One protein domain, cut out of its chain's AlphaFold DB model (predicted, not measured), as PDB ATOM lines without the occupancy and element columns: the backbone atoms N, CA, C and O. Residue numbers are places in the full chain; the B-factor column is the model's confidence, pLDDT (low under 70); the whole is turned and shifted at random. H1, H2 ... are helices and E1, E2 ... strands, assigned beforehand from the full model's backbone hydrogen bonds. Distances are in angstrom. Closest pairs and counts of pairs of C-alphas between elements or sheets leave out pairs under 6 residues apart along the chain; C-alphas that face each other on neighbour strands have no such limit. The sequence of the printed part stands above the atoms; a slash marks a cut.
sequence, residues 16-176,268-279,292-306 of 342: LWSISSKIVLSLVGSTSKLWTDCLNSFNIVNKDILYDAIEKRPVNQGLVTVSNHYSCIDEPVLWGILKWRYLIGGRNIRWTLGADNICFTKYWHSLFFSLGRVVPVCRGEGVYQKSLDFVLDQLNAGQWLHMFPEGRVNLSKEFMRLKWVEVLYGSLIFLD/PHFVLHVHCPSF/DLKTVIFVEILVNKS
ATOM      1  N   LEU A  16     184.362 352.345 276.576       94.31
ATOM      2  CA  LEU A  16     185.460 351.386 276.490       94.31
ATOM      3  C   LEU A  16     186.134 351.190 277.851       94.31
ATOM      4  O   LEU A  16     186.251 350.059 278.296       94.31
ATOM      5  N   TRP A  17     186.475 352.273 278.559       93.50
ATOM      6  CA  TRP A  17     187.023 352.181 279.917       93.50
ATOM      7  C   TRP A  17     186.090 351.415 280.858       93.50
ATOM      8  O   TRP A  17     186.518 350.532 281.595       93.50
ATOM      9  N   SER A  18     184.795 351.725 280.807       92.00
ATOM     10  CA  SER A  18     183.789 351.093 281.663       92.00
ATOM     11  C   SER A  18     183.640 349.596 281.379       92.00
ATOM     12  O   SER A  18     183.463 348.811 282.308       92.00
ATOM     13  N   ILE A  19     183.713 349.192 280.107       92.75
ATOM     14  CA  ILE A  19     183.672 347.785 279.689       92.75
ATOM     15  C   ILE A  19     184.961 347.078 280.108       92.75
ATOM     16  O   ILE A  19     184.890 346.062 280.794       92.75
ATOM     17  N   SER A  20     186.127 347.641 279.782       93.62
ATOM     18  CA  SER A  20     187.427 347.072 280.148       93.62
ATOM     19  C   SER A  20     187.577 346.921 281.660       93.62
ATOM     20  O   SER A  20     188.034 345.884 282.130       93.62
ATOM     21  N   SER A  21     187.122 347.908 282.438       92.75
ATOM     22  CA  SER A  21     187.118 347.835 283.900       92.75
ATOM     23  C   SER A  21     186.228 346.692 284.378       92.75
ATOM     24  O   SER A  21     186.687 345.847 285.134       92.75
ATOM     25  N   LYS A  22     184.992 346.569 283.873       92.12
ATOM     26  CA  LYS A  22     184.114 345.439 284.222       92.12
ATOM     27  C   LYS A  22     184.726 344.081 283.885       92.12
ATOM     28  O   LYS A  22     184.541 343.157 284.668       92.12
ATOM     29  N   ILE A  23     185.435 343.961 282.762       91.94
ATOM     30  CA  ILE A  23     186.127 342.723 282.374       91.94
ATOM     31  C   ILE A  23     187.230 342.398 283.381       91.94
ATOM     32  O   ILE A  23     187.235 341.296 283.922       91.94
ATOM     33  N   VAL A  24     188.114 343.354 283.687       91.56
ATOM     34  CA  VAL A  24     189.204 343.159 284.661       91.56
ATOM     35  C   VAL A  24     188.649 342.799 286.039       91.56
ATOM     36  O   VAL A  24     189.078 341.811 286.630       91.56
ATOM     37  N   LEU A  25     187.652 343.546 286.519       91.62
ATOM     38  CA  LEU A  25     186.984 343.283 287.794       91.62
ATOM     39  C   LEU A  25     186.347 341.884 287.823       91.62
ATOM     40  O   LEU A  25     186.550 341.130 288.770       91.62
ATOM     41  N   SER A  26     185.608 341.513 286.773       91.44
ATOM     42  CA  SER A  26     184.943 340.206 286.716       91.44
ATOM     43  C   SER A  26     185.960 339.070 286.653       91.44
ATOM     44  O   SER A  26     185.763 338.058 287.316       91.44
ATOM     45  N   LEU A  27     187.059 339.238 285.912       89.94
ATOM     46  CA  LEU A  27     188.123 338.243 285.804       89.94
ATOM     47  C   LEU A  27     188.816 338.022 287.153       89.94
ATOM     48  O   LEU A  27     188.836 336.901 287.649       89.94
ATOM     49  N   VAL A  28     189.333 339.087 287.772       88.94
ATOM     50  CA  VAL A  28     190.038 338.999 289.063       88.94
ATOM     51  C   VAL A  28     189.109 338.468 290.151       88.94
ATOM     52  O   VAL A  28     189.477 337.563 290.898       88.94
ATOM     53  N   GLY A  29     187.879 338.983 290.197       90.19
ATOM     54  CA  GLY A  29     186.861 338.546 291.140       90.19
ATOM     55  C   GLY A  29     186.513 337.073 290.998       90.19
ATOM     56  O   GLY A  29     186.542 336.345 291.984       90.19
ATOM     57  N   SER A  30     186.227 336.617 289.776       89.75
ATOM     58  CA  SER A  30     185.868 335.217 289.517       89.75
ATOM     59  C   SER A  30     187.020 334.273 289.838       89.75
ATOM     60  O   SER A  30     186.806 333.259 290.494       89.75
ATOM     61  N   THR A  31     188.249 334.626 289.448       87.31
ATOM     62  CA  THR A  31     189.443 333.837 289.777       87.31
ATOM     63  C   THR A  31     189.642 333.739 291.285       87.31
ATOM     64  O   THR A  31     189.869 332.649 291.801       87.31
ATOM     65  N   SER A  32     189.498 334.852 292.007       87.69
ATOM     66  CA  SER A  32     189.573 334.852 293.469       87.69
ATOM     67  C   SER A  32     188.475 334.003 294.107       87.69
ATOM     68  O   SER A  32     188.740 333.231 295.030       87.69
ATOM     69  N   LYS A  33     187.249 334.092 293.587       88.56
ATOM     70  CA  LYS A  33     186.102 333.328 294.075       88.56
ATOM     71  C   LYS A  33     186.291 331.829 293.890       88.56
ATOM     72  O   LYS A  33     186.097 331.089 294.842       88.56
ATOM     73  N   LEU A  34     186.749 331.396 292.717       86.88
ATOM     74  CA  LEU A  34     187.081 329.995 292.444       86.88
ATOM     75  C   LEU A  34     188.248 329.512 293.306       86.88
ATOM     76  O   LEU A  34     188.186 328.433 293.883       86.88
ATOM     77  N   TRP A  35     189.298 330.321 293.446       81.94
ATOM     78  CA  TRP A  35     190.417 329.983 294.321       81.94
ATOM     79  C   TRP A  35     189.962 329.794 295.771       81.94
ATOM     80  O   TRP A  35     190.392 328.858 296.441       81.94
ATOM     81  N   THR A  36     189.065 330.663 296.234       81.00
ATOM     82  CA  THR A  36     188.548 330.661 297.603       81.00
ATOM     83  C   THR A  36     187.589 329.505 297.856       81.00
ATOM     84  O   THR A  36     187.746 328.795 298.842       81.00
ATOM     85  N   ASP A  37     186.620 329.298 296.966       82.69
ATOM     86  CA  ASP A  37     185.543 328.327 297.162       82.69
ATOM     87  C   ASP A  37     185.939 326.901 296.733       82.69
ATOM     88  O   ASP A  37     185.386 325.939 297.261       82.69
ATOM     89  N   CYS A  38     186.859 326.742 295.770       80.44
ATOM     90  CA  CYS A  38     187.174 325.439 295.167       80.44
ATOM     91  C   CYS A  38     188.570 324.908 295.510       80.44
ATOM     92  O   CYS A  38     188.753 323.695 295.556       80.44
ATOM     93  N   LEU A  39     189.565 325.781 295.704       78.62
ATOM     94  CA  LEU A  39     190.973 325.369 295.844       78.62
ATOM     95  C   LEU A  39     191.513 325.506 297.272       78.62
ATOM     96  O   LEU A  39     192.665 325.166 297.528       78.62
ATOM     97  N   ASN A  40     190.709 326.027 298.199       75.56
ATOM     98  CA  ASN A  40     191.125 326.349 299.560       75.56
ATOM     99  C   ASN A  40     189.957 326.183 300.538       75.56
ATOM    100  O   ASN A  40     188.797 326.081 300.145       75.56
ATOM    101  N   SER A  41     190.266 326.205 301.833       75.06
ATOM    102  CA  SER A  41     189.267 326.221 302.901       75.06
ATOM    103  C   SER A  41     189.269 327.580 303.599       75.06
ATOM    104  O   SER A  41     190.296 328.056 304.078       75.06
ATOM    105  N   PHE A  42     188.103 328.217 303.661       71.88
ATOM    106  CA  PHE A  42     187.933 329.533 304.272       71.88
ATOM    107  C   PHE A  42     186.916 329.466 305.403       71.88
ATOM    108  O   PHE A  42     185.797 328.998 305.201       71.88
ATOM    109  N   ASN A  43     187.280 329.991 306.575       76.81
ATOM    110  CA  ASN A  43     186.321 330.240 307.644       76.81
ATOM    111  C   ASN A  43     185.987 331.735 307.694       76.81
ATOM    112  O   ASN A  43     186.836 332.576 308.005       76.81
ATOM    113  N   ILE A  44     184.739 332.056 307.362       79.81
ATOM    114  CA  ILE A  44     184.249 333.424 307.222       79.81
ATOM    115  C   ILE A  44     183.188 333.672 308.295       79.81
ATOM    116  O   ILE A  44     182.041 333.244 308.155       79.81
ATOM    117  N   VAL A  45     183.553 334.393 309.353       80.38
ATOM    118  CA  VAL A  45     182.648 334.725 310.462       80.38
ATOM    119  C   VAL A  45     182.001 336.084 310.204       80.38
ATOM    120  O   VAL A  45     182.681 336.998 309.766       80.38
ATOM    121  N   ASN A  46     180.705 336.256 310.491       81.94
ATOM    122  CA  ASN A  46     179.973 337.533 310.361       81.94
ATOM    123  C   ASN A  46     179.833 338.094 308.929       81.94
ATOM    124  O   ASN A  46     179.632 339.298 308.751       81.94
ATOM    125  N   LYS A  47     179.896 337.252 307.889       82.12
ATOM    126  CA  LYS A  47     179.770 337.692 306.479       82.12
ATOM    127  C   LYS A  47     178.502 338.506 306.190       82.12
ATOM    128  O   LYS A  47     178.514 339.387 305.333       82.12
ATOM    129  N   ASP A  48     177.422 338.236 306.919       85.62
ATOM    130  CA  ASP A  48     176.136 338.902 306.720       85.62
ATOM    131  C   ASP A  48     176.196 340.387 307.090       85.62
ATOM    132  O   ASP A  48     175.527 341.195 306.457       85.62
ATOM    133  N   ILE A  49     177.075 340.775 308.018       83.81
ATOM    134  CA  ILE A  49     177.303 342.178 308.390       83.81
ATOM    135  C   ILE A  49     177.900 342.952 307.211       83.81
ATOM    136  O   ILE A  49     177.465 344.063 306.905       83.81
ATOM    137  N   LEU A  50     178.856 342.346 306.500       83.44
ATOM    138  CA  LEU A  50     179.424 342.921 305.282       83.44
ATOM    139  C   LEU A  50     178.365 343.041 304.183       83.44
ATOM    140  O   LEU A  50     178.267 344.078 303.530       83.44
ATOM    141  N   TYR A  51     177.559 342.001 303.978       88.38
ATOM    142  CA  TYR A  51     176.507 342.036 302.965       88.38
ATOM    143  C   TYR A  51     175.428 343.067 303.280       88.38
ATOM    144  O   TYR A  51     175.025 343.801 302.382       88.38
ATOM    145  N   ASP A  52     175.029 343.196 304.540       86.75
ATOM    146  CA  ASP A  52     174.098 344.226 304.986       86.75
ATOM    147  C   ASP A  52     174.672 345.627 304.771       86.75
ATOM    148  O   ASP A  52     173.982 346.497 304.239       86.75
ATOM    149  N   ALA A  53     175.950 345.842 305.086       85.19
ATOM    150  CA  ALA A  53     176.613 347.113 304.826       85.19
ATOM    151  C   ALA A  53     176.695 347.443 303.328       85.19
ATOM    152  O   ALA A  53     176.602 348.608 302.959       85.19
ATOM    153  N   ILE A  54     176.849 346.445 302.455       86.69
ATOM    154  CA  ILE A  54     176.888 346.647 301.000       86.69
ATOM    155  C   ILE A  54     175.484 346.898 300.429       86.69
ATOM    156  O   ILE A  54     175.331 347.760 299.565       86.69
ATOM    157  N   GLU A  55     174.479 346.137 300.870       89.12
ATOM    158  CA  GLU A  55     173.157 346.063 300.228       89.12
ATOM    159  C   GLU A  55     172.118 346.994 300.844       89.12
ATOM    160  O   GLU A  55     171.259 347.496 300.122       89.12
ATOM    161  N   LYS A  56     172.184 347.233 302.157       87.38
ATOM    162  CA  LYS A  56     171.189 348.028 302.893       87.38
ATOM    163  C   LYS A  56     171.631 349.474 303.120       87.38
ATOM    164  O   LYS A  56     170.854 350.266 303.652       87.38
ATOM    165  N   ARG A  57     172.861 349.842 302.743       84.50
ATOM    166  CA  ARG A  57     173.328 351.229 302.877       84.50
ATOM    167  C   ARG A  57     172.554 352.174 301.939       84.50
ATOM    168  O   ARG A  57     172.288 351.811 300.792       84.50
ATOM    169  N   PRO A  58     172.243 353.407 302.376       85.88
ATOM    170  CA  PRO A  58     171.712 354.450 301.504       85.88
ATOM    171  C   PRO A  58     172.625 354.743 300.304       85.88
ATOM    172  O   PRO A  58     173.850 354.681 300.407       85.88
ATOM    173  N   VAL A  59     172.029 355.134 299.172       80.06
ATOM    174  CA  VAL A  59     172.749 355.365 297.900       80.06
ATOM    175  C   VAL A  59     173.882 356.389 298.038       80.06
ATOM    176  O   VAL A  59     174.957 356.185 297.484       80.06
ATOM    177  N   ASN A  60     173.679 357.444 298.828       82.38
ATOM    178  CA  ASN A  60     174.644 358.537 299.014       82.38
ATOM    179  C   ASN A  60     175.542 358.351 300.246       82.38
ATOM    180  O   ASN A  60     176.123 359.311 300.746       82.38
ATOM    181  N   GLN A  61     175.619 357.134 300.783       82.25
ATOM    182  CA  GLN A  61     176.375 356.842 301.991       82.25
ATOM    183  C   GLN A  61     177.567 355.945 301.659       82.25
ATOM    184  O   GLN A  61     177.401 354.767 301.340       82.25
ATOM    185  N   GLY A  62     178.770 356.522 301.720       84.81
ATOM    186  CA  GLY A  62     180.019 355.811 301.465       84.81
ATOM    187  C   GLY A  62     180.284 354.699 302.481       84.81
ATOM    188  O   GLY A  62     179.893 354.793 303.649       84.81
ATOM    189  N   LEU A  63     180.964 353.652 302.017       84.69
ATOM    190  CA  LEU A  63     181.378 352.505 302.822       84.69
ATOM    191  C   LEU A  63     182.902 352.465 302.875       84.69
ATOM    192  O   LEU A  63     183.544 352.477 301.826       84.69
ATOM    193  N   VAL A  64     183.484 352.378 304.067       84.44
ATOM    194  CA  VAL A  64     184.916 352.106 304.227       84.44
ATOM    195  C   VAL A  64     185.083 350.766 304.920       84.44
ATOM    196  O   VAL A  64     184.475 350.509 305.954       84.44
ATOM    197  N   THR A  65     185.920 349.922 304.332       83.88
ATOM    198  CA  THR A  65     186.391 348.677 304.937       83.88
ATOM    199  C   THR A  65     187.889 348.776 305.162       83.88
ATOM    200  O   THR A  65     188.623 349.126 304.242       83.88
ATOM    201  N   VAL A  66     188.363 348.462 306.356       80.62
ATOM    202  CA  VAL A  66     189.801 348.469 306.668       80.62
ATOM    203  C   VAL A  66     190.254 347.068 307.011       80.62
ATOM    204  O   VAL A  66     189.468 346.348 307.606       80.62
ATOM    205  N   SER A  67     191.480 346.677 306.663       80.81
ATOM    206  CA  SER A  67     192.033 345.414 307.158       80.81
ATOM    207  C   SER A  67     193.538 345.396 307.344       80.81
ATOM    208  O   SER A  67     194.243 346.196 306.743       80.81
ATOM    209  N   ASN A  68     194.046 344.511 308.200       81.06
ATOM    210  CA  ASN A  68     195.486 344.270 308.308       81.06
ATOM    211  C   ASN A  68     196.035 343.646 307.014       81.06
ATOM    212  O   ASN A  68     195.285 343.052 306.240       81.06
ATOM    213  N   HIS A  69     197.339 343.787 306.776       80.88
ATOM    214  CA  HIS A  69     197.952 343.411 305.507       80.88
ATOM    215  C   HIS A  69     199.153 342.503 305.725       80.88
ATOM    216  O   HIS A  69     200.255 342.967 305.985       80.88
ATOM    217  N   TYR A  70     198.979 341.195 305.593       79.94
ATOM    218  CA  TYR A  70     200.063 340.222 305.736       79.94
ATOM    219  C   TYR A  70     200.708 339.819 304.417       79.94
ATOM    220  O   TYR A  70     201.823 339.296 304.425       79.94
ATOM    221  N   SER A  71     200.066 340.081 303.280       77.50
ATOM    222  CA  SER A  71     200.604 339.706 301.979       77.50
ATOM    223  C   SER A  71     199.994 340.494 300.820       77.50
ATOM    224  O   SER A  71     198.861 340.961 300.879       77.50
ATOM    225  N   CYS A  72     200.701 340.563 299.691       76.50
ATOM    226  CA  CYS A  72     200.152 341.138 298.458       76.50
ATOM    227  C   CYS A  72     198.924 340.371 297.920       76.50
ATOM    228  O   CYS A  72     198.169 340.930 297.125       76.50
ATOM    229  N   ILE A  73     198.721 339.112 298.335       78.69
ATOM    230  CA  ILE A  73     197.583 338.281 297.917       78.69
ATOM    231  C   ILE A  73     196.319 338.541 298.758       78.69
ATOM    232  O   ILE A  73     195.233 338.131 298.356       78.69
ATOM    233  N   ASP A  74     196.414 339.282 299.868       81.19
ATOM    234  CA  ASP A  74     195.248 339.614 300.703       81.19
ATOM    235  C   ASP A  74     194.170 340.351 299.896       81.19
ATOM    236  O   ASP A  74     192.978 340.075 300.025       81.19
ATOM    237  N   GLU A  75     194.596 341.274 299.027       83.00
ATOM    238  CA  GLU A  75     193.705 342.095 298.209       83.00
ATOM    239  C   GLU A  75     192.838 341.248 297.268       83.00
ATOM    240  O   GLU A  75     191.615 341.288 297.436       83.00
ATOM    241  N   PRO A  76     193.405 340.439 296.344       79.31
ATOM    242  CA  PRO A  76     192.591 339.597 295.483       79.31
ATOM    243  C   PRO A  76     191.794 338.577 296.293       79.31
ATOM    244  O   PRO A  76     190.619 338.402 295.996       79.31
ATOM    245  N   VAL A  77     192.346 337.947 297.339       80.75
ATOM    246  CA  VAL A  77     191.637 336.920 298.135       80.75
ATOM    247  C   VAL A  77     190.396 337.475 298.831       80.75
ATOM    248  O   VAL A  77     189.360 336.812 298.860       80.75
ATOM    249  N   LEU A  78     190.431 338.722 299.305       85.31
ATOM    250  CA  LEU A  78     189.265 339.381 299.897       85.31
ATOM    251  C   LEU A  78     188.054 339.452 298.951       85.31
ATOM    252  O   LEU A  78     186.916 339.552 299.412       85.31
ATOM    253  N   TRP A  79     188.264 339.384 297.634       88.00
ATOM    254  CA  TRP A  79     187.167 339.356 296.666       88.00
ATOM    255  C   TRP A  79     186.448 338.007 296.645       88.00
ATOM    256  O   TRP A  79     185.264 337.969 296.321       88.00
ATOM    257  N   GLY A  80     187.099 336.916 297.055       87.31
ATOM    258  CA  GLY A  80     186.487 335.591 297.130       87.31
ATOM    259  C   GLY A  80     185.377 335.488 298.181       87.31
ATOM    260  O   GLY A  80     184.495 334.638 298.093       87.31
ATOM    261  N   ILE A  81     185.334 336.419 299.135       86.69
ATOM    262  CA  ILE A  81     184.256 336.528 300.130       86.69
ATOM    263  C   ILE A  81     182.965 337.081 299.494       86.69
ATOM    264  O   ILE A  81     181.860 336.898 300.011       86.69
ATOM    265  N   LEU A  82     183.075 337.775 298.361       88.88
ATOM    266  CA  LEU A  82     181.962 338.465 297.722       88.88
ATOM    267  C   LEU A  82     181.044 337.501 296.966       88.88
ATOM    268  O   LEU A  82     181.464 336.482 296.421       88.88
ATOM    269  N   LYS A  83     179.752 337.844 296.909       89.31
ATOM    270  CA  LYS A  83     178.774 337.102 296.105       89.31
ATOM    271  C   LYS A  83     179.114 337.264 294.622       89.31
ATOM    272  O   LYS A  83     179.456 338.364 294.186       89.31
ATOM    273  N   TRP A  84     178.883 336.219 293.826       89.69
ATOM    274  CA  TRP A  84     179.046 336.244 292.364       89.69
ATOM    275  C   TRP A  84     178.388 337.459 291.694       89.69
ATOM    276  O   TRP A  84     178.970 338.049 290.790       89.69
ATOM    277  N   ARG A  85     177.227 337.906 292.196       87.88
ATOM    278  CA  ARG A  85     176.511 339.093 291.692       87.88
ATOM    279  C   ARG A  85     177.269 340.421 291.825       87.88
ATOM    280  O   ARG A  85     176.933 341.365 291.119       87.88
ATOM    281  N   TYR A  86     178.228 340.528 292.747       87.56
ATOM    282  CA  TYR A  86     179.064 341.727 292.891       87.56
ATOM    283  C   TYR A  86     180.262 341.668 291.937       87.56
ATOM    284  O   TYR A  86     180.659 342.675 291.352       87.56
ATOM    285  N   LEU A  87     180.815 340.465 291.771       86.56
ATOM    286  CA  LEU A  87     181.990 340.195 290.949       86.56
ATOM    287  C   LEU A  87     181.652 340.304 289.459       86.56
ATOM    288  O   LEU A  87     182.351 340.979 288.706       86.56
ATOM    289  N   ILE A  88     180.531 339.709 289.050       79.62
ATOM    290  CA  ILE A  88     180.043 339.718 287.675       79.62
ATOM    291  C   ILE A  88     179.239 341.002 287.444       79.62
ATOM    292  O   ILE A  88     178.179 341.218 288.028       79.62
ATOM    293  N   GLY A  89     179.743 341.876 286.571       68.00
ATOM    294  CA  GLY A  89     179.067 343.122 286.182       68.00
ATOM    295  C   GLY A  89     179.538 344.381 286.920       68.00
ATOM    296  O   GLY A  89     179.131 345.487 286.544       68.00
ATOM    297  N   GLY A  90     180.429 344.241 287.910       66.75
ATOM    298  CA  GLY A  90     181.164 345.346 288.541       66.75
ATOM    299  C   GLY A  90     180.302 346.349 289.318       66.75
ATOM    300  O   GLY A  90     180.725 347.492 289.538       66.75
ATOM    301  N   ARG A  91     179.081 345.955 289.699       68.50
ATOM    302  CA  ARG A  91     178.210 346.734 290.588       68.50
ATOM    303  C   ARG A  91     178.600 346.431 292.032       68.50
ATOM    304  O   ARG A  91     178.742 345.272 292.398       68.50
ATOM    305  N   ASN A  92     178.754 347.476 292.845       76.38
ATOM    306  CA  ASN A  92     179.128 347.371 294.260       76.38
ATOM    307  C   ASN A  92     180.493 346.712 294.515       76.38
ATOM    308  O   ASN A  92     180.677 346.032 295.519       76.38
ATOM    309  N   ILE A  93     181.461 346.949 293.626       86.25
ATOM    310  CA  ILE A  93     182.871 346.654 293.890       86.25
ATOM    311  C   ILE A  93     183.573 347.884 294.463       86.25
ATOM    312  O   ILE A  93     183.372 349.010 293.997       86.25
ATOM    313  N   ARG A  94     184.424 347.627 295.454       91.44
ATOM    314  CA  ARG A  94     185.237 348.620 296.152       91.44
ATOM    315  C   ARG A  94     186.359 349.207 295.300       91.44
ATOM    316  O   ARG A  94     186.873 348.560 294.393       91.44
ATOM    317  N   TRP A  95     186.745 350.425 295.642       93.62
ATOM    318  CA  TRP A  95     188.046 351.004 295.335       93.62
ATOM    319  C   TRP A  95     189.072 350.519 296.358       93.62
ATOM    320  O   TRP A  95     188.704 350.244 297.500       93.62
ATOM    321  N   THR A  96     190.345 350.468 295.978       92.50
ATOM    322  CA  THR A  96     191.438 350.113 296.897       92.50
ATOM    323  C   THR A  96     192.614 351.056 296.736       92.50
ATOM    324  O   THR A  96     192.867 351.548 295.644       92.50
ATOM    325  N   LEU A  97     193.365 351.291 297.806       90.38
ATOM    326  CA  LEU A  97     194.640 352.004 297.752       90.38
ATOM    327  C   LEU A  97     195.798 351.024 297.516       90.38
ATOM    328  O   LEU A  97     195.957 350.068 298.273       90.38
ATOM    329  N   GLY A  98     196.619 351.268 296.492       88.50
ATOM    330  CA  GLY A  98     197.784 350.445 296.152       88.50
ATOM    331  C   GLY A  98     199.072 351.259 296.131       88.50
ATOM    332  O   GLY A  98     199.067 352.415 295.720       88.50
ATOM    333  N   ALA A  99     200.189 350.672 296.560       86.94
ATOM    334  CA  ALA A  99     201.475 351.368 296.563       86.94
ATOM    335  C   ALA A  99     201.936 351.679 295.127       86.94
ATOM    336  O   ALA A  99     202.025 350.778 294.288       86.94
ATOM    337  N   ASP A 100     202.243 352.949 294.858       86.31
ATOM    338  CA  ASP A 100     202.672 353.439 293.543       86.31
ATOM    339  C   ASP A 100     203.897 352.679 293.009       86.31
ATOM    340  O   ASP A 100     203.895 352.164 291.891       86.31
ATOM    341  N   ASN A 101     204.899 352.497 293.863       83.06
ATOM    342  CA  ASN A 101     206.165 351.852 293.556       83.06
ATOM    343  C   ASN A 101     206.078 350.321 293.403       83.06
ATOM    344  O   ASN A 101     207.089 349.684 293.117       83.06
ATOM    345  N   ILE A 102     204.894 349.725 293.596       82.44
ATOM    346  CA  ILE A 102     204.648 348.288 293.406       82.44
ATOM    347  C   ILE A 102     203.682 348.082 292.238       82.44
ATOM    348  O   ILE A 102     204.010 347.402 291.267       82.44
ATOM    349  N   CYS A 103     202.500 348.696 292.305       84.19
ATOM    350  CA  CYS A 103     201.423 348.478 291.343       84.19
ATOM    351  C   CYS A 103     201.568 349.334 290.073       84.19
ATOM    352  O   CYS A 103     201.120 348.918 289.010       84.19
ATOM    353  N   PHE A 104     202.218 350.499 290.139       87.12
ATOM    354  CA  PHE A 104     202.179 351.512 289.071       87.12
ATOM    355  C   PHE A 104     203.547 351.764 288.428       87.12
ATOM    356  O   PHE A 104     203.848 352.855 287.951       87.12
ATOM    357  N   THR A 105     204.379 350.723 288.401       82.75
ATOM    358  CA  THR A 105     205.770 350.767 287.924       82.75
ATOM    359  C   THR A 105     205.912 350.745 286.403       82.75
ATOM    360  O   THR A 105     206.912 351.216 285.868       82.75
ATOM    361  N   LYS A 106     204.934 350.178 285.688       86.25
ATOM    362  CA  LYS A 106     204.928 350.038 284.222       86.25
ATOM    363  C   LYS A 106     203.560 350.431 283.684       86.25
ATOM    364  O   LYS A 106     202.558 350.142 284.332       86.25
ATOM    365  N   TYR A 107     203.503 350.972 282.465       88.31
ATOM    366  CA  TYR A 107     202.246 351.373 281.816       88.31
ATOM    367  C   TYR A 107     201.162 350.284 281.882       88.31
ATOM    368  O   TYR A 107     200.058 350.534 282.356       88.31
ATOM    369  N   TRP A 108     201.486 349.050 281.484       87.25
ATOM    370  CA  TRP A 108     200.518 347.947 281.484       87.25
ATOM    371  C   TRP A 108     200.040 347.551 282.885       87.25
ATOM    372  O   TRP A 108     198.868 347.220 283.053       87.25
ATOM    373  N   HIS A 109     200.913 347.630 283.894       86.81
ATOM    374  CA  HIS A 109     200.517 347.393 285.283       86.81
ATOM    375  C   HIS A 109     199.573 348.501 285.752       86.81
ATOM    376  O   HIS A 109     198.472 348.214 286.212       86.81
ATOM    377  N   SER A 110     199.958 349.762 285.548       89.56
ATOM    378  CA  SER A 110     199.137 350.920 285.893       89.56
ATOM    379  C   SER A 110     197.758 350.854 285.235       89.56
ATOM    380  O   SER A 110     196.761 351.142 285.895       89.56
ATOM    381  N   LEU A 111     197.678 350.412 283.974       91.56
ATOM    382  CA  LEU A 111     196.412 350.255 283.258       91.56
ATOM    383  C   LEU A 111     195.550 349.172 283.899       91.56
ATOM    384  O   LEU A 111     194.388 349.419 284.210       91.56
ATOM    385  N   PHE A 112     196.122 347.994 284.139       92.19
ATOM    386  CA  PHE A 112     195.423 346.886 284.781       92.19
ATOM    387  C   PHE A 112     194.887 347.263 286.167       92.19
ATOM    388  O   PHE A 112     193.697 347.102 286.429       92.19
ATOM    389  N   PHE A 113     195.736 347.817 287.035       92.38
ATOM    390  CA  PHE A 113     195.348 348.202 288.391       92.38
ATOM    391  C   PHE A 113     194.317 349.336 288.394       92.38
ATOM    392  O   PHE A 113     193.355 349.280 289.158       92.38
ATOM    393  N   SER A 114     194.429 350.307 287.483       93.88
ATOM    394  CA  SER A 114     193.435 351.383 287.361       93.88
ATOM    395  C   SER A 114     192.081 350.868 286.859       93.88
ATOM    396  O   SER A 114     191.040 351.253 287.391       93.88
ATOM    397  N   LEU A 115     192.069 349.947 285.886       93.62
ATOM    398  CA  LEU A 115     190.850 349.248 285.451       93.62
ATOM    399  C   LEU A 115     190.260 348.385 286.577       93.62
ATOM    400  O   LEU A 115     189.037 348.269 286.681       93.62
ATOM    401  N   GLY A 116     191.118 347.847 287.444       92.44
ATOM    402  CA  GLY A 116     190.778 347.132 288.670       92.44
ATOM    403  C   GLY A 116     190.353 348.016 289.850       92.44
ATOM    404  O   GLY A 116     190.131 347.485 290.931       92.44
ATOM    405  N   ARG A 117     190.225 349.343 289.666       93.56
ATOM    406  CA  ARG A 117     189.870 350.326 290.714       93.56
ATOM    407  C   ARG A 117     190.874 350.433 291.870       93.56
ATOM    408  O   ARG A 117     190.514 350.820 292.983       93.56
ATOM    409  N   VAL A 118     192.143 350.147 291.604       93.62
ATOM    410  CA  VAL A 118     193.236 350.387 292.549       93.62
ATOM    411  C   VAL A 118     193.816 351.769 292.289       93.62
ATOM    412  O   VAL A 118     194.260 352.044 291.180       93.62
ATOM    413  N   VAL A 119     193.815 352.635 293.298       93.38
ATOM    414  CA  VAL A 119     194.290 354.020 293.242       93.38
ATOM    415  C   VAL A 119     195.735 354.081 293.761       93.38
ATOM    416  O   VAL A 119     196.001 353.554 294.846       93.38
ATOM    417  N   PRO A 120     196.682 354.690 293.019       91.81
ATOM    418  CA  PRO A 120     198.092 354.746 293.397       91.81
ATOM    419  C   PRO A 120     198.285 355.615 294.629       91.81
ATOM    420  O   PRO A 120     197.788 356.725 294.668       91.81
ATOM    421  N   VAL A 121     199.039 355.161 295.617       88.06
ATOM    422  CA  VAL A 121     199.387 355.944 296.805       88.06
ATOM    423  C   VAL A 121     200.896 356.024 296.909       88.06
ATOM    424  O   VAL A 121     201.571 354.996 297.013       88.06
ATOM    425  N   CYS A 122     201.411 357.252 296.915       85.12
ATOM    426  CA  CYS A 122     202.831 357.525 297.075       85.12
ATOM    427  C   CYS A 122     203.200 357.463 298.556       85.12
ATOM    428  O   CYS A 122     202.685 358.216 299.391       85.12
ATOM    429  N   ARG A 123     204.108 356.551 298.907       78.62
ATOM    430  CA  ARG A 123     204.643 356.470 300.270       78.62
ATOM    431  C   ARG A 123     205.610 357.627 300.513       78.62
ATOM    432  O   ARG A 123     206.501 357.870 299.712       78.62
ATOM    433  N   GLY A 124     205.472 358.296 301.657       75.94
ATOM    434  CA  GLY A 124     206.357 359.401 302.056       75.94
ATOM    435  C   GLY A 124     205.843 360.797 301.692       75.94
ATOM    436  O   GLY A 124     206.229 361.747 302.361       75.94
ATOM    437  N   GLU A 125     204.896 360.914 300.757       74.94
ATOM    438  CA  GLU A 125     204.217 362.185 300.418       74.94
ATOM    439  C   GLU A 125     203.171 362.606 301.470       74.94
ATOM    440  O   GLU A 125     202.588 363.687 301.421       74.94
ATOM    441  N   GLY A 126     202.927 361.745 302.459       74.12
ATOM    442  CA  GLY A 126     201.925 361.973 303.486       74.12
ATOM    443  C   GLY A 126     200.505 361.822 302.943       74.12
ATOM    444  O   GLY A 126     200.212 360.966 302.107       74.12
ATOM    445  N   VAL A 127     199.599 362.613 303.501       73.75
ATOM    446  CA  VAL A 127     198.148 362.401 303.389       73.75
ATOM    447  C   VAL A 127     197.473 363.348 302.408       73.75
ATOM    448  O   VAL A 127     196.365 363.099 301.954       73.75
ATOM    449  N   TYR A 128     198.164 364.423 302.049       80.25
ATOM    450  CA  TYR A 128     197.693 365.394 301.078       80.25
ATOM    451  C   TYR A 128     198.213 364.993 299.704       80.25
ATOM    452  O   TYR A 128     199.239 365.483 299.243       80.25
ATOM    453  N   GLN A 129     197.521 364.045 299.077       85.06
ATOM    454  CA  GLN A 129     197.845 363.576 297.737       85.06
ATOM    455  C   GLN A 129     196.575 363.408 296.912       85.06
ATOM    456  O   GLN A 129     195.542 362.978 297.426       85.06
ATOM    457  N   LYS A 130     196.699 363.664 295.606       88.00
ATOM    458  CA  LYS A 130     195.619 363.574 294.611       88.00
ATOM    459  C   LYS A 130     194.793 362.289 294.730       88.00
ATOM    460  O   LYS A 130     193.587 362.284 294.518       88.00
ATOM    461  N   SER A 131     195.455 361.191 295.061       88.38
ATOM    462  CA  SER A 131     194.855 359.873 295.224       88.38
ATOM    463  C   SER A 131     193.874 359.791 296.385       88.38
ATOM    464  O   SER A 131     192.839 359.140 296.259       88.38
ATOM    465  N   LEU A 132     194.186 360.461 297.498       85.88
ATOM    466  CA  LEU A 132     193.304 360.533 298.657       85.88
ATOM    467  C   LEU A 132     192.118 361.461 298.392       85.88
ATOM    468  O   LEU A 132     190.990 361.074 298.686       85.88
ATOM    469  N   ASP A 133     192.344 362.597 297.730       86.88
ATOM    470  CA  ASP A 133     191.257 363.478 297.278       86.88
ATOM    471  C   ASP A 133     190.283 362.721 296.357       86.88
ATOM    472  O   ASP A 133     189.071 362.740 296.558       86.88
ATOM    473  N   PHE A 134     190.817 361.946 295.408       91.06
ATOM    474  CA  PHE A 134     190.008 361.137 294.501       91.06
ATOM    475  C   PHE A 134     189.141 360.104 295.232       91.06
ATOM    476  O   PHE A 134     187.960 359.970 294.911       91.06
ATOM    477  N   VAL A 135     189.682 359.357 296.203       89.00
ATOM    478  CA  VAL A 135     188.863 358.373 296.939       89.00
ATOM    479  C   VAL A 135     187.869 359.032 297.888       89.00
ATOM    480  O   VAL A 135     186.798 358.465 298.101       89.00
ATOM    481  N   LEU A 136     188.166 360.224 298.414       86.50
ATOM    482  CA  LEU A 136     187.196 361.020 299.166       86.50
ATOM    483  C   LEU A 136     186.015 361.420 298.274       86.50
ATOM    484  O   LEU A 136     184.869 361.242 298.681       86.50
ATOM    485  N   ASP A 137     186.268 361.846 297.035       88.81
ATOM    486  CA  ASP A 137     185.205 362.117 296.061       88.81
ATOM    487  C   ASP A 137     184.373 360.862 295.763       88.81
ATOM    488  O   ASP A 137     183.143 360.929 295.704       88.81
ATOM    489  N   GLN A 138     185.012 359.690 295.643       89.56
ATOM    490  CA  GLN A 138     184.288 358.423 295.486       89.56
ATOM    491  C   GLN A 138     183.405 358.124 296.708       89.56
ATOM    492  O   GLN A 138     182.240 357.761 296.555       89.56
ATOM    493  N   LEU A 139     183.923 358.293 297.925       86.12
ATOM    494  CA  LEU A 139     183.158 358.077 299.156       86.12
ATOM    495  C   LEU A 139     181.975 359.044 299.281       86.12
ATOM    496  O   LEU A 139     180.878 358.612 299.639       86.12
ATOM    497  N   ASN A 140     182.173 360.317 298.930       84.75
ATOM    498  CA  ASN A 140     181.118 361.332 298.885       84.75
ATOM    499  C   ASN A 140     180.046 361.002 297.835       84.75
ATOM    500  O   ASN A 140     178.867 361.268 298.050       84.75
ATOM    501  N   ALA A 141     180.429 360.345 296.738       86.75
ATOM    502  CA  ALA A 141     179.514 359.788 295.741       86.75
ATOM    503  C   ALA A 141     178.882 358.442 296.163       86.75
ATOM    504  O   ALA A 141     178.363 357.704 295.319       86.75
ATOM    505  N   GLY A 142     178.961 358.075 297.446       86.44
ATOM    506  CA  GLY A 142     178.389 356.840 297.973       86.44
ATOM    507  C   GLY A 142     179.080 355.578 297.458       86.44
ATOM    508  O   GLY A 142     178.442 354.532 297.341       86.44
ATOM    509  N   GLN A 143     180.359 355.638 297.089       89.81
ATOM    510  CA  GLN A 143     181.118 354.446 296.708       89.81
ATOM    511  C   GLN A 143     181.683 353.722 297.935       89.81
ATOM    512  O   GLN A 143     181.589 354.176 299.075       89.81
ATOM    513  N   TRP A 144     182.267 352.556 297.680       90.31
ATOM    514  CA  TRP A 144     182.922 351.729 298.682       90.31
ATOM    515  C   TRP A 144     184.443 351.815 298.508       90.31
ATOM    516  O   TRP A 144     184.937 351.613 297.402       90.31
ATOM    517  N   LEU A 145     185.176 352.106 299.582       89.88
ATOM    518  CA  LEU A 145     186.633 352.063 299.667       89.88
ATOM    519  C   LEU A 145     187.090 350.926 300.585       89.88
ATOM    520  O   LEU A 145     186.527 350.698 301.657       89.88
ATOM    521  N   HIS A 146     188.170 350.266 300.204       89.69
ATOM    522  CA  HIS A 146     188.933 349.391 301.069       89.69
ATOM    523  C   HIS A 146     190.378 349.834 301.178       89.69
ATOM    524  O   HIS A 146     190.962 350.368 300.234       89.69
ATOM    525  N   MET A 147     190.972 349.588 302.334       84.75
ATOM    526  CA  MET A 147     192.337 350.000 302.589       84.75
ATOM    527  C   MET A 147     193.019 349.123 303.626       84.75
ATOM    528  O   MET A 147     192.394 348.585 304.541       84.75
ATOM    529  N   PHE A 148     194.340 349.103 303.518       85.56
ATOM    530  CA  PHE A 148     195.236 348.525 304.499       85.56
ATOM    531  C   PHE A 148     195.903 349.656 305.292       85.56
ATOM    532  O   PHE A 148     196.849 350.285 304.796       85.56
ATOM    533  N   PRO A 149     195.425 349.981 306.507       78.44
ATOM    534  CA  PRO A 149     195.879 351.150 307.242       78.44
ATOM    535  C   PRO A 149     197.345 351.068 307.689       78.44
ATOM    536  O   PRO A 149     197.952 352.105 307.951       78.44
ATOM    537  N   GLU A 150     197.942 349.876 307.705       75.62
ATOM    538  CA  GLU A 150     199.378 349.651 307.932       75.62
ATOM    539  C   GLU A 150     200.258 350.338 306.865       75.62
ATOM    540  O   GLU A 150     201.419 350.679 307.110       75.62
ATOM    541  N   GLY A 151     199.714 350.562 305.660       76.69
ATOM    542  CA  GLY A 151     200.398 351.207 304.536       76.69
ATOM    543  C   GLY A 151     201.530 350.387 303.907       76.69
ATOM    544  O   GLY A 151     202.143 350.836 302.934       76.69
ATOM    545  N   ARG A 152     201.808 349.194 304.440       78.44
ATOM    546  CA  ARG A 152     202.738 348.186 303.922       78.44
ATOM    547  C   ARG A 152     202.312 346.800 304.391       78.44
ATOM    548  O   ARG A 152     201.544 346.698 305.335       78.44
ATOM    549  N   VAL A 153     202.869 345.780 303.749       79.62
ATOM    550  CA  VAL A 153     202.757 344.397 304.202       79.62
ATOM    551  C   VAL A 153     203.510 344.229 305.528       79.62
ATOM    552  O   VAL A 153     204.689 344.583 305.637       79.62
ATOM    553  N   ASN A 154     202.820 343.700 306.527       77.94
ATOM    554  CA  ASN A 154     203.293 343.372 307.859       77.94
ATOM    555  C   ASN A 154     203.777 341.917 307.922       77.94
ATOM    556  O   ASN A 154     203.073 341.011 308.366       77.94
ATOM    557  N   LEU A 155     205.011 341.701 307.463       74.81
ATOM    558  CA  LEU A 155     205.644 340.379 307.457       74.81
ATOM    559  C   LEU A 155     205.963 339.860 308.868       74.81
ATOM    560  O   LEU A 155     205.945 338.650 309.075       74.81
ATOM    561  N   SER A 156     206.244 340.750 309.831       76.75
ATOM    562  CA  SER A 156     206.537 340.353 311.218       76.75
ATOM    563  C   SER A 156     205.281 339.981 312.007       76.75
ATOM    564  O   SER A 156     205.393 339.372 313.065       76.75
ATOM    565  N   LYS A 157     204.087 340.302 311.484       75.94
ATOM    566  CA  LYS A 157     202.787 340.113 312.150       75.94
ATOM    567  C   LYS A 157     202.708 340.803 313.517       75.94
ATOM    568  O   LYS A 157     201.918 340.416 314.373       75.94
ATOM    569  N   GLU A 158     203.514 341.841 313.713       76.12
ATOM    570  CA  GLU A 158     203.550 342.628 314.943       76.12
ATOM    571  C   GLU A 158     202.538 343.769 314.885       76.12
ATOM    572  O   GLU A 158     202.101 344.189 313.811       76.12
ATOM    573  N   PHE A 159     202.183 344.321 316.043       72.25
ATOM    574  CA  PHE A 159     201.344 345.510 316.074       72.25
ATOM    575  C   PHE A 159     202.066 346.684 315.402       72.25
ATOM    576  O   PHE A 159     203.156 347.089 315.810       72.25
ATOM    577  N   MET A 160     201.449 347.245 314.366       69.00
ATOM    578  CA  MET A 160     202.004 348.360 313.611       69.00
ATOM    579  C   MET A 160     201.167 349.621 313.778       69.00
ATOM    580  O   MET A 160     199.939 349.577 313.830       69.00
ATOM    581  N   ARG A 161     201.834 350.781 313.766       70.44
ATOM    582  CA  ARG A 161     201.136 352.067 313.699       70.44
ATOM    583  C   ARG A 161     200.307 352.145 312.415       70.44
ATOM    584  O   ARG A 161     200.846 352.059 311.309       70.44
ATOM    585  N   LEU A 162     199.016 352.399 312.584       74.62
ATOM    586  CA  LEU A 162     198.078 352.635 311.497       74.62
ATOM    587  C   LEU A 162     198.292 354.048 310.941       74.62
ATOM    588  O   LEU A 162     198.098 355.037 311.639       74.62
ATOM    589  N   LYS A 163     198.743 354.156 309.688       66.00
ATOM    590  CA  LYS A 163     199.132 355.436 309.070       66.00
ATOM    591  C   LYS A 163     197.955 356.222 308.512       66.00
ATOM    592  O   LYS A 163     197.975 357.445 308.509       66.00
ATOM    593  N   TRP A 164     196.962 355.514 307.992       61.44
ATOM    594  CA  TRP A 164     195.910 356.117 307.171       61.44
ATOM    595  C   TRP A 164     194.585 356.320 307.917       61.44
ATOM    596  O   TRP A 164     193.677 356.960 307.393       61.44
ATOM    597  N   VAL A 165     194.482 355.785 309.136       53.75
ATOM    598  CA  VAL A 165     193.265 355.828 309.959       53.75
ATOM    599  C   VAL A 165     193.004 357.256 310.420       53.75
ATOM    600  O   VAL A 165     191.972 357.809 310.084       53.75
ATOM    601  N   GLU A 166     193.971 357.928 311.046       46.91
ATOM    602  CA  GLU A 166     193.789 359.293 311.582       46.91
ATOM    603  C   GLU A 166     193.335 360.329 310.538       46.91
ATOM    604  O   GLU A 166     192.723 361.332 310.881       46.91
ATOM    605  N   VAL A 167     193.598 360.096 309.252       48.16
ATOM    606  CA  VAL A 167     193.357 361.069 308.175       48.16
ATOM    607  C   VAL A 167     191.978 360.913 307.566       48.16
ATOM    608  O   VAL A 167     191.266 361.899 307.405       48.16
ATOM    609  N   LEU A 168     191.576 359.678 307.262       50.44
ATOM    610  CA  LEU A 168     190.214 359.425 306.804       50.44
ATOM    611  C   LEU A 168     189.219 359.606 307.952       50.44
ATOM    612  O   LEU A 168     188.112 360.069 307.710       50.44
ATOM    613  N   TYR A 169     189.638 359.343 309.195       48.41
ATOM    614  CA  TYR A 169     188.870 359.691 310.386       48.41
ATOM    615  C   TYR A 169     188.900 361.200 310.659       48.41
ATOM    616  O   TYR A 169     187.858 361.760 310.933       48.41
ATOM    617  N   GLY A 170     190.016 361.916 310.499       38.28
ATOM    618  CA  GLY A 170     190.094 363.366 310.755       38.28
ATOM    619  C   GLY A 170     189.229 364.236 309.830       38.28
ATOM    620  O   GLY A 170     188.814 365.326 310.220       38.28
ATOM    621  N   SER A 171     188.900 363.745 308.631       39.59
ATOM    622  CA  SER A 171     187.883 364.344 307.750       39.59
ATOM    623  C   SER A 171     186.456 363.834 308.011       39.59
ATOM    624  O   SER A 171     185.516 364.408 307.467       39.59
ATOM    625  N   LEU A 172     186.278 362.797 308.842       37.41
ATOM    626  CA  LEU A 172     184.979 362.194 309.160       37.41
ATOM    627  C   LEU A 172     184.526 362.272 310.627       37.41
ATOM    628  O   LEU A 172     183.330 362.125 310.804       37.41
ATOM    629  N   ILE A 173     185.382 362.486 311.637       29.41
ATOM    630  CA  ILE A 173     185.110 362.718 313.074       29.41
ATOM    631  C   ILE A 173     186.460 362.746 313.840       29.41
ATOM    632  O   ILE A 173     187.247 361.801 313.789       29.41
ATOM    633  N   PHE A 174     186.696 363.812 314.615       24.89
ATOM    634  CA  PHE A 174     187.588 363.797 315.781       24.89
ATOM    635  C   PHE A 174     187.069 362.735 316.764       24.89
ATOM    636  O   PHE A 174     186.048 362.949 317.416       24.89
ATOM    637  N   LEU A 175     187.740 361.593 316.868       24.11
ATOM    638  CA  LEU A 175     187.654 360.746 318.054       24.11
ATOM    639  C   LEU A 175     189.050 360.721 318.649       24.11
ATOM    640  O   LEU A 175     189.977 360.142 318.084       24.11
ATOM    641  N   ASP A 176     189.184 361.451 319.749       24.50
ATOM    642  CA  ASP A 176     190.390 361.537 320.544       24.50
ATOM    643  C   ASP A 176     190.913 360.130 320.863       24.50
ATOM    644  O   ASP A 176     190.339 359.398 321.670       24.50
ATOM    645  N   PRO A 268     180.146 346.364 314.850       34.41
ATOM    646  CA  PRO A 268     180.327 344.934 314.681       34.41
ATOM    647  C   PRO A 268     181.664 344.643 313.988       34.41
ATOM    648  O   PRO A 268     181.901 345.080 312.862       34.41
ATOM    649  N   HIS A 269     182.525 343.874 314.651       35.75
ATOM    650  CA  HIS A 269     183.775 343.390 314.074       35.75
ATOM    651  C   HIS A 269     183.519 342.149 313.198       35.75
ATOM    652  O   HIS A 269     182.797 341.225 313.591       35.75
ATOM    653  N   PHE A 270     184.122 342.112 312.012       33.81
ATOM    654  CA  PHE A 270     184.199 340.931 311.151       33.81
ATOM    655  C   PHE A 270     185.627 340.373 311.179       33.81
ATOM    656  O   PHE A 270     186.587 341.141 311.076       33.81
ATOM    657  N   VAL A 271     185.765 339.048 311.296       30.56
ATOM    658  CA  VAL A 271     187.059 338.352 311.350       30.56
ATOM    659  C   VAL A 271     187.068 337.224 310.320       30.56
ATOM    660  O   VAL A 271     186.255 336.303 310.382       30.56
ATOM    661  N   LEU A 272     188.003 337.285 309.374       33.34
ATOM    662  CA  LEU A 272     188.314 336.186 308.463       33.34
ATOM    663  C   LEU A 272     189.469 335.367 309.037       33.34
ATOM    664  O   LEU A 272     190.494 335.957 309.354       33.34
ATOM    665  N   HIS A 273     189.352 334.039 309.086       31.61
ATOM    666  CA  HIS A 273     190.496 333.145 309.291       31.61
ATOM    667  C   HIS A 273     190.721 332.322 308.020       31.61
ATOM    668  O   HIS A 273     189.880 331.505 307.638       31.61
ATOM    669  N   VAL A 274     191.863 332.530 307.365       32.28
ATOM    670  CA  VAL A 274     192.307 331.686 306.248       32.28
ATOM    671  C   VAL A 274     193.104 330.511 306.820       32.28
ATOM    672  O   VAL A 274     194.024 330.716 307.613       32.28
ATOM    673  N   HIS A 275     192.720 329.279 306.472       30.58
ATOM    674  CA  HIS A 275     193.445 328.063 306.839       30.58
ATOM    675  C   HIS A 275     193.567 327.167 305.605       30.58
ATOM    676  O   HIS A 275     192.582 326.592 305.148       30.58
ATOM    677  N   CYS A 276     194.773 327.037 305.060       29.77
ATOM    678  CA  CYS A 276     195.041 326.164 303.922       29.77
ATOM    679  C   CYS A 276     195.524 324.796 304.438       29.77
ATOM    680  O   CYS A 276     196.621 324.731 304.996       29.77
ATOM    681  N   PRO A 277     194.751 323.700 304.317       25.42
ATOM    682  CA  PRO A 277     195.277 322.376 304.627       25.42
ATOM    683  C   PRO A 277     196.380 322.018 303.621       25.42
ATOM    684  O   PRO A 277     196.205 322.116 302.407       25.42
ATOM    685  N   SER A 278     197.549 321.625 304.126       27.16
ATOM    686  CA  SER A 278     198.684 321.221 303.299       27.16
ATOM    687  C   SER A 278     198.350 319.932 302.538       27.16
ATOM    688  O   SER A 278     198.244 318.869 303.143       27.16
ATOM    689  N   PHE A 279     198.213 319.995 301.211       26.31
ATOM    690  CA  PHE A 279     198.186 318.793 300.373       26.31
ATOM    691  C   PHE A 279     199.621 318.330 300.105       26.31
ATOM    692  O   PHE A 279     200.333 318.907 299.285       26.31
ATOM    693  N   ASP A 292     201.012 328.246 303.084       31.69
ATOM    694  CA  ASP A 292     200.338 328.319 304.388       31.69
ATOM    695  C   ASP A 292     199.898 329.772 304.656       31.69
ATOM    696  O   ASP A 292     200.615 330.578 305.257       31.69
ATOM    697  N   LEU A 293     198.730 330.149 304.125       36.00
ATOM    698  CA  LEU A 293     198.111 331.453 304.371       36.00
ATOM    699  C   LEU A 293     197.324 331.411 305.683       36.00
ATOM    700  O   LEU A 293     196.101 331.337 305.671       36.00
ATOM    701  N   LYS A 294     198.006 331.516 306.829       34.75
ATOM    702  CA  LYS A 294     197.354 331.938 308.081       34.75
ATOM    703  C   LYS A 294     197.211 333.455 308.081       34.75
ATOM    704  O   LYS A 294     198.018 334.161 308.697       34.75
ATOM    705  N   THR A 295     196.206 333.943 307.359       39.69
ATOM    706  CA  THR A 295     195.825 335.356 307.357       39.69
ATOM    707  C   THR A 295     194.554 335.526 308.173       39.69
ATOM    708  O   THR A 295     193.500 335.004 307.812       39.69
ATOM    709  N   VAL A 296     194.661 336.249 309.287       37.75
ATOM    710  CA  VAL A 296     193.490 336.801 309.969       37.75
ATOM    711  C   VAL A 296     193.220 338.146 309.321       37.75
ATOM    712  O   VAL A 296     194.116 338.976 309.361       37.75
ATOM    713  N   ILE A 297     192.066 338.354 308.685       43.69
ATOM    714  CA  ILE A 297     191.700 339.655 308.102       43.69
ATOM    715  C   ILE A 297     190.592 340.256 308.958       43.69
ATOM    716  O   ILE A 297     189.452 339.789 308.924       43.69
ATOM    717  N   PHE A 298     190.924 341.286 309.733       40.25
ATOM    718  CA  PHE A 298     189.921 342.081 310.439       40.25
ATOM    719  C   PHE A 298     189.313 343.069 309.464       40.25
ATOM    720  O   PHE A 298     190.055 343.842 308.875       40.25
ATOM    721  N   VAL A 299     187.990 343.058 309.291       44.31
ATOM    722  CA  VAL A 299     187.305 344.091 308.508       44.31
ATOM    723  C   VAL A 299     186.432 344.924 309.423       44.31
ATOM    724  O   VAL A 299     185.409 344.453 309.915       44.31
ATOM    725  N   GLU A 300     186.826 346.172 309.649       46.56
ATOM    726  CA  GLU A 300     185.961 347.155 310.301       46.56
ATOM    727  C   GLU A 300     185.199 347.944 309.232       46.56
ATOM    728  O   GLU A 300     185.774 348.394 308.236       46.56
ATOM    729  N   ILE A 301     183.882 348.040 309.423       47.72
ATOM    730  CA  ILE A 301     182.942 348.688 308.511       47.72
ATOM    731  C   ILE A 301     182.573 350.052 309.085       47.72
ATOM    732  O   ILE A 301     181.894 350.145 310.107       47.72
ATOM    733  N   LEU A 302     182.976 351.110 308.387       52.31
ATOM    734  CA  LEU A 302     182.607 352.478 308.728       52.31
ATOM    735  C   LEU A 302     181.605 352.988 307.704       52.31
ATOM    736  O   LEU A 302     181.845 352.950 306.493       52.31
ATOM    737  N   VAL A 303     180.478 353.480 308.206       49.00
ATOM    738  CA  VAL A 303     179.400 354.000 307.374       49.00
ATOM    739  C   VAL A 303     179.322 355.510 307.579       49.00
ATOM    740  O   VAL A 303     178.979 355.972 308.667       49.00
ATOM    741  N   ASN A 304     179.641 356.294 306.543       46.94
ATOM    742  CA  ASN A 304     179.674 357.757 306.636       46.94
ATOM    743  C   ASN A 304     178.250 358.305 306.842       46.94
ATOM    744  O   ASN A 304     177.444 358.280 305.914       46.94
ATOM    745  N   LYS A 305     177.893 358.753 308.053       38.84
ATOM    746  CA  LYS A 305     176.617 359.452 308.265       38.84
ATOM    747  C   LYS A 305     176.728 360.831 307.613       38.84
ATOM    748  O   LYS A 305     177.536 361.645 308.033       38.84
ATOM    749  N   SER A 306     175.923 361.043 306.573       35.44
ATOM    750  CA  SER A 306     175.874 362.247 305.736       35.44
ATOM    751  C   SER A 306     176.092 363.548 306.529       35.44
ATOM    752  O   SER A 306     175.323 363.861 307.437       35.44
TER     753      SER A 306
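AT A GLANCE: This is residues 16 to 176, 268 to 279 and 292 to 306 of the 342 residues of the protein "Tafazzin family protein" of Octopus vulgaris (UniProt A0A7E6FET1). A strongly twisted sheet of seven strands has H2 and H3 on one face and H7 on the other, three layers, while the long helix H1 packs across H3, H4 and H6. The printed part has 188 residues, with eight named helices and seven named strands, in the order H1 E1 H2 E2 H3 H4 E3 H5 H6 E4 H7 E5 H8 E6 E7. The sheet, E1 E6 E7 E2 E5 E3 E4, is mixed, and so is the class. The whole is compact, with a radius of gyration of the C-alphas of 16.1 A, and rounded, spanning 46 by 43 by 37 A.

HOW THE PARTS SIT: H1, residues 16 to 38, is the hub and not on the sheet. Its residues 28 to 36 alone touch H3, residues 74 to 79, about perpendicular at 84 degrees; the closest C-alphas, of Ser 32 and Val 77, are 5.5 A apart. Its residues 25 to 33 alone touch H4, residues 84 to 87, and residues 17 to 25 alone touch H6, residues 107 to 115; the closest C-alphas are those of Gly 29 and Leu 87, 5.1 A, and of Ser 21 and Leu 115, 4.3 A. Edge strand E1, residues 42 to 45, is antiparallel to E6, residues 270 to 274, with N 43 and O 273 within hydrogen-bond range at 3.2 A. E7, residues 296 to 303, is antiparallel to E6 (N 272 and O 297, 2.9 A) and to E2, residues 63 to 66 (N 302 and O 64, 2.9 A). E2, E5, residues 144 to 147, E3, residues 95 to 99, and edge strand E4, residues 118 to 121, are each parallel to the next, with N 145 and O 63 at 2.8 A, N 146 and O 95 at 2.8 A, and N 121 and O 98 at 2.7 A. H2, residues 47 to 55, has a height over the sheet of 9.1 A; H3 and H6 are on the same face. H7, residues 130 to 140, is on the sheet at a height of 8.6 A. H5, residues 100 to 103, only grazes the sheet; H8, residues 165 to 170, is only just not on it, with 4 pairs of C-alphas within 10 A. E3, H5 H6, E4 is a strand-helix-strand unit, two parallel neighbour strands joined through helices, with a right-handed crossover; E2, H3 H4, E3 and E4, H7, E5 are split units, with another strand between, also right-handed. Each O i to N i+4 pair is within hydrogen-bond range in H1, H2, H6, H7 and H8, and 1 of 2 in H3; H4 and H5 are too short for one.

IN THESE COORDINATES: H1 begins with C-alpha 16 at (185.460, 351.386, 276.490) and is 32.0 A long. H7 measures 15.3 A. E7, 22.4 A, ends with C-alpha 303 at (179.400, 354.000, 307.374).

THE WHOLE: Residues 177 to 267 and 280 to 291 are not printed; the C-alphas across these cuts are 20.3 A and 10.6 A apart. The link E5 to H8 is long. Low confidence, under 70, covers residues 89 to 91, 160, 163 to 176, 268 to 279 and 292 to 306.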